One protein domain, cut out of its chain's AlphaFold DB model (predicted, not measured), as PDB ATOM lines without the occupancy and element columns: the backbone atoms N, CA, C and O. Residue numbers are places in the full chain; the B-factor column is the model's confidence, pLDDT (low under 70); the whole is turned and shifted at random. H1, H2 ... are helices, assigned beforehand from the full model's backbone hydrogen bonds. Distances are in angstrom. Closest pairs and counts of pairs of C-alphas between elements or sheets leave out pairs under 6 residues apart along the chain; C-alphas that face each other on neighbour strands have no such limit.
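Overview. This is residues 80 to 124 of the 142 residues of an uncharacterized protein of Peptidiphaga gingivicola (UniProt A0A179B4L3). A long helix, H1, and a shorter one, H2, make an open L, joined end to end at the corner by residues 106 and 107, with no packing between the two arms. Residues 80 to 86 run on as a tail before H1, and residues 121 to 124 make a short tail after H2. The printed part has 45 residues, 32 of them in the two named helices, H1 then H2, with no named strand; the class is all helix. The whole is extended, with a radius of gyration of the C-alphas of 16.5 A, and flat, spanning 47 by 27 by 8 A.

Along the chain. H1, residues 87 to 105, is 27.4 A long from C-alpha 87 at (67.381, 55.785, 97.464) to C-alpha 105 at (72.411, 31.148, 86.587). H2, residues 108 to 120, is 19.1 A long and ends at C-alpha 120, (60.301, 36.749, 65.331).

Arrangement. H1 and H2 are apart, with no C-alpha of the one within 8 A of the other. A tight link of 2 residues joins them. In H1 and H2 every O i to N i+4 pair is within hydrogen-bond range.

Size, cuts and confidence. The C-alphas of Asp 81 and Gly 120, the two farthest apart, are 47.5 A apart. The printed part has no cut. Residues 80 to 85 and 122 to 124 have pLDDT under 70.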
ATOM      1  N   THR A  80      69.243  61.715 105.305       57.09
ATOM      2  CA  THR A  80      69.805  61.345 104.009       57.09
ATOM      3  C   THR A  80      71.310  61.535 104.090       57.09
ATOM      4  O   THR A  80      71.813  62.641 103.951       57.09
ATOM      5  N   ASP A  81      72.030  60.456 104.379       58.72
ATOM      6  CA  ASP A  81      73.488  60.446 104.347       58.72
ATOM      7  C   ASP A  81      73.963  60.616 102.889       58.72
ATOM      8  O   ASP A  81      73.773  59.690 102.085       58.72
ATOM      9  N   PRO A  82      74.547  61.774 102.515       61.00
ATOM     10  CA  PRO A  82      74.918  62.057 101.131       61.00
ATOM     11  C   PRO A  82      76.040  61.135 100.630       61.00
ATOM     12  O   PRO A  82      76.200  60.965  99.425       61.00
ATOM     13  N   SER A  83      76.778  60.474 101.532       62.00
ATOM     14  CA  SER A  83      77.857  59.541 101.179       62.00
ATOM     15  C   SER A  83      77.362  58.187 100.654       62.00
ATOM     16  O   SER A  83      78.095  57.469  99.974       62.00
ATOM     17  N   ARG A  84      76.108  57.814 100.945       61.31
ATOM     18  CA  ARG A  84      75.552  56.490 100.612       61.31
ATOM     19  C   ARG A  84      74.720  56.476  99.320       61.31
ATOM     20  O   ARG A  84      74.125  55.443  99.002       61.31
ATOM     21  N   GLY A  85      74.664  57.589  98.587       64.06
ATOM     22  CA  GLY A  85      73.844  57.746  97.379       64.06
ATOM     23  C   GLY A  85      72.342  57.811  97.670       64.06
ATOM     24  O   GLY A  85      71.881  57.485  98.775       64.06
ATOM     25  N   THR A  86      71.575  58.249  96.674       73.44
ATOM     26  CA  THR A  86      70.113  58.392  96.758       73.44
ATOM     27  C   THR A  86      69.421  57.030  96.894       73.44
ATOM     28  O   THR A  86      69.986  55.979  96.574       73.44
ATOM     29  N   ALA A  87      68.170  57.016  97.370       70.75
ATOM     30  CA  ALA A  87      67.381  55.785  97.464       70.75
ATOM     31  C   ALA A  87      67.254  55.075  96.099       70.75
ATOM     32  O   ALA A  87      67.366  53.850  96.026       70.75
ATOM     33  N   THR A  88      67.113  55.851  95.021       73.69
ATOM     34  CA  THR A  88      67.025  55.369  93.639       73.69
ATOM     35  C   THR A  88      68.313  54.681  93.187       73.69
ATOM     36  O   THR A  88      68.266  53.572  92.662       73.69
ATOM     37  N   GLU A  89      69.480  55.267  93.466       76.56
ATOM     38  CA  GLU A  89      70.777  54.663  93.117       76.56
ATOM     39  C   GLU A  89      71.023  53.341  93.852       76.56
ATOM     40  O   GLU A  89      71.571  52.394  93.285       76.56
ATOM     41  N   ARG A  90      70.606  53.240  95.121       78.62
ATOM     42  CA  ARG A  90      70.714  51.984  95.881       78.62
ATOM     43  C   ARG A  90      69.794  50.906  95.324       78.62
ATOM     44  O   ARG A  90      70.205  49.746  95.252       78.62
ATOM     45  N   LEU A  91      68.575  51.279  94.936       79.94
ATOM     46  CA  LEU A  91      67.634  50.362  94.304       79.94
ATOM     47  C   LEU A  91      68.198  49.851  92.975       79.94
ATOM     48  O   LEU A  91      68.246  48.637  92.785       79.94
ATOM     49  N   GLN A  92      68.727  50.743  92.133       81.69
ATOM     50  CA  GLN A  92      69.346  50.373  90.860       81.69
ATOM     51  C   GLN A  92      70.519  49.407  91.061       81.69
ATOM     52  O   GLN A  92      70.526  48.322  90.488       81.69
ATOM     53  N   LYS A  93      71.455  49.713  91.975       84.62
ATOM     54  CA  LYS A  93      72.576  48.805  92.296       84.62
ATOM     55  C   LYS A  93      72.099  47.426  92.756       84.62
ATOM     56  O   LYS A  93      72.736  46.414  92.447       84.62
ATOM     57  N   LYS A  94      70.995  47.368  93.508       84.19
ATOM     58  CA  LYS A  94      70.408  46.106  93.967       84.19
ATOM     59  C   LYS A  94      69.801  45.328  92.801       84.19
ATOM     60  O   LYS A  94      70.106  44.142  92.677       84.19
ATOM     61  N   VAL A  95      69.020  45.983  91.945       85.25
ATOM     62  CA  VAL A  95      68.442  45.397  90.725       85.25
ATOM     63  C   VAL A  95      69.549  44.857  89.820       85.25
ATOM     64  O   VAL A  95      69.541  43.671  89.506       85.25
ATOM     65  N   ASP A  96      70.584  45.652  89.540       86.06
ATOM     66  CA  ASP A  96      71.730  45.231  88.728       86.06
ATOM     67  C   ASP A  96      72.423  43.994  89.316       86.06
ATOM     68  O   ASP A  96      72.814  43.075  88.595       86.06
ATOM     69  N   SER A  97      72.581  43.937  90.644       87.44
ATOM     70  CA  SER A  97      73.203  42.791  91.315       87.44
ATOM     71  C   SER A  97      72.365  41.511  91.213       87.44
ATOM     72  O   SER A  97      72.924  40.428  91.028       87.44
ATOM     73  N   VAL A  98      71.038  41.632  91.303       86.81
ATOM     74  CA  VAL A  98      70.097  40.514  91.167       86.81
ATOM     75  C   VAL A  98      70.062  40.041  89.717       86.81
ATOM     76  O   VAL A  98      70.180  38.840  89.476       86.81
ATOM     77  N   ASN A  99      70.014  40.966  88.757       85.12
ATOM     78  CA  ASN A  99      70.019  40.649  87.331       85.12
ATOM     79  C   ASN A  99      71.332  39.979  86.919       85.12
ATOM     80  O   ASN A  99      71.299  38.958  86.239       85.12
ATOM     81  N   ARG A 100      72.493  40.440  87.409       84.25
ATOM     82  CA  ARG A 100      73.780  39.753  87.178       84.25
ATOM     83  C   ARG A 100      73.777  38.310  87.686       84.25
ATOM     84  O   ARG A 100      74.220  37.421  86.966       84.25
ATOM     85  N   LYS A 101      73.273  38.064  88.900       86.25
ATOM     86  CA  LYS A 101      73.183  36.705  89.463       86.25
ATOM     87  C   LYS A 101      72.223  35.822  88.671       86.25
ATOM     88  O   LYS A 101      72.555  34.676  88.395       86.25
ATOM     89  N   ARG A 102      71.069  36.367  88.275       83.19
ATOM     90  CA  ARG A 102      70.101  35.676  87.417       83.19
ATOM     91  C   ARG A 102      70.750  35.287  86.089       83.19
ATOM     92  O   ARG A 102      70.748  34.112  85.759       83.19
ATOM     93  N   ARG A 103      71.400  36.232  85.399       80.31
ATOM     94  CA  ARG A 103      72.118  35.986  84.135       80.31
ATOM     95  C   ARG A 103      73.211  34.923  84.276       80.31
ATOM     96  O   ARG A 103      73.358  34.105  83.381       80.31
ATOM     97  N   ALA A 104      73.946  34.908  85.391       83.00
ATOM     98  CA  ALA A 104      74.963  33.890  85.658       83.00
ATOM     99  C   ALA A 104      74.373  32.487  85.898       83.00
ATOM    100  O   ALA A 104      75.050  31.493  85.655       83.00
ATOM    101  N   ALA A 105      73.127  32.403  86.373       85.56
ATOM    102  CA  ALA A 105      72.411  31.148  86.587       85.56
ATOM    103  C   ALA A 105      71.600  30.687  85.358       85.56
ATOM    104  O   ALA A 105      71.159  29.539  85.324       85.56
ATOM    105  N   THR A 106      71.392  31.552  84.359       85.38
ATOM    106  CA  THR A 106      70.642  31.233  83.137       85.38
ATOM    107  C   THR A 106      71.499  30.404  82.169       85.38
ATOM    108  O   THR A 106      72.551  30.877  81.731       85.38
ATOM    109  N   PRO A 107      71.071  29.188  81.778       89.50
ATOM    110  CA  PRO A 107      71.786  28.387  80.787       89.50
ATOM    111  C   PRO A 107      71.869  29.068  79.411       89.50
ATOM    112  O   PRO A 107      70.942  29.741  78.973       89.50
ATOM    113  N   TRP A 108      72.957  28.855  78.669       83.19
ATOM    114  CA  TRP A 108      73.184  29.547  77.389       83.19
ATOM    115  C   TRP A 108      72.127  29.236  76.311       83.19
ATOM    116  O   TRP A 108      71.821  30.090  75.480       83.19
ATOM    117  N   TYR A 109      71.543  28.035  76.326       83.69
ATOM    118  CA  TYR A 109      70.571  27.605  75.318       83.69
ATOM    119  C   TYR A 109      69.207  28.300  75.465       83.69
ATOM    120  O   TYR A 109      68.537  28.530  74.458       83.69
ATOM    121  N   THR A 110      68.797  28.686  76.682       85.56
ATOM    122  CA  THR A 110      67.525  29.406  76.892       85.56
ATOM    123  C   THR A 110      67.594  30.791  76.263       85.56
ATOM    124  O   THR A 110      66.685  31.214  75.560       85.56
ATOM    125  N   THR A 111      68.742  31.441  76.423       84.38
ATOM    126  CA  THR A 111      69.049  32.754  75.863       84.38
ATOM    127  C   THR A 111      69.051  32.757  74.330       84.38
ATOM    128  O   THR A 111      68.563  33.701  73.703       84.38
ATOM    129  N   MET A 112      69.562  31.690  73.701       85.31
ATOM    130  CA  MET A 112      69.504  31.539  72.242       85.31
ATOM    131  C   MET A 112      68.068  31.375  71.744       85.31
ATOM    132  O   MET A 112      67.682  32.017  70.770       85.31
ATOM    133  N   TRP A 113      67.261  30.554  72.423       84.38
ATOM    134  CA  TRP A 113      65.870  30.335  72.029       84.38
ATOM    135  C   TRP A 113      65.008  31.587  72.200       84.38
ATOM    136  O   TRP A 113      64.199  31.909  71.330       84.38
ATOM    137  N   ASP A 114      65.225  32.345  73.275       83.25
ATOM    138  CA  ASP A 114      64.534  33.616  73.482       83.25
ATOM    139  C   ASP A 114      64.958  34.670  72.453       83.25
ATOM    140  O   ASP A 114      64.107  35.409  71.967       83.25
ATOM    141  N   SER A 115      66.221  34.675  72.013       80.81
ATOM    142  CA  SER A 115      66.677  35.556  70.925       80.81
ATOM    143  C   SER A 115      65.946  35.276  69.605       80.81
ATOM    144  O   SER A 115      65.600  36.211  68.888       80.81
ATOM    145  N   VAL A 116      65.648  34.007  69.295       85.69
ATOM    146  CA  VAL A 116      64.863  33.628  68.103       85.69
ATOM    147  C   VAL A 116      63.411  34.098  68.223       85.69
ATOM    148  O   VAL A 116      62.868  34.649  67.266       85.69
ATOM    149  N   LYS A 117      62.785  33.940  69.398       83.44
ATOM    150  CA  LYS A 117      61.422  34.450  69.644       83.44
ATOM    151  C   LYS A 117      61.353  35.971  69.524       83.44
ATOM    152  O   LYS A 117      60.437  36.485  68.891       83.44
ATOM    153  N   ILE A 118      62.330  36.667  70.105       80.88
ATOM    154  CA  ILE A 118      62.454  38.126  70.057       80.88
ATOM    155  C   ILE A 118      62.642  38.595  68.610       80.88
ATOM    156  O   ILE A 118      61.971  39.524  68.178       80.88
ATOM    157  N   ALA A 119      63.495  37.925  67.830       79.69
ATOM    158  CA  ALA A 119      63.692  38.242  66.415       79.69
ATOM    159  C   ALA A 119      62.436  37.982  65.560       79.69
ATOM    160  O   ALA A 119      62.220  38.666  64.562       79.69
ATOM    161  N   GLY A 120      61.597  37.018  65.957       79.31
ATOM    162  CA  GLY A 120      60.301  36.749  65.331       79.31
ATOM    163  C   GLY A 120      59.211  37.773  65.669       79.31
ATOM    164  O   GLY A 120      58.206  37.848  64.963       79.31
ATOM    165  N   GLN A 121      59.393  38.581  66.717       76.75
ATOM    166  CA  GLN A 121      58.499  39.680  67.070       76.75
ATOM    167  C   GLN A 121      58.962  40.958  66.354       76.75
ATOM    168  O   GLN A 121      59.827  41.694  66.824       76.75
ATOM    169  N   SER A 122      58.394  41.238  65.177       56.16
ATOM    170  CA  SER A 122      58.691  42.455  64.409       56.16
ATOM    171  C   SER A 122      57.993  43.680  65.020       56.16
ATOM    172  O   SER A 122      56.916  44.092  64.589       56.16
ATOM    173  N   GLY A 123      58.603  44.256  66.049       59.41
ATOM    174  CA  GLY A 123      58.162  45.468  66.742       59.41
ATOM    175  C   GLY A 123      58.893  45.555  68.075       59.41
ATOM    176  O   GLY A 123      59.114  44.506  68.664       59.41
ATOM    177  N   LYS A 124      59.333  46.758  68.496       57.94
ATOM    178  CA  LYS A 124      60.197  47.010  69.677       57.94
ATOM    179  C   LYS A 124      60.026  45.935  70.757       57.94
ATOM    180  O   LYS A 124      59.075  45.975  71.531       57.94
TER     181      LYS A 124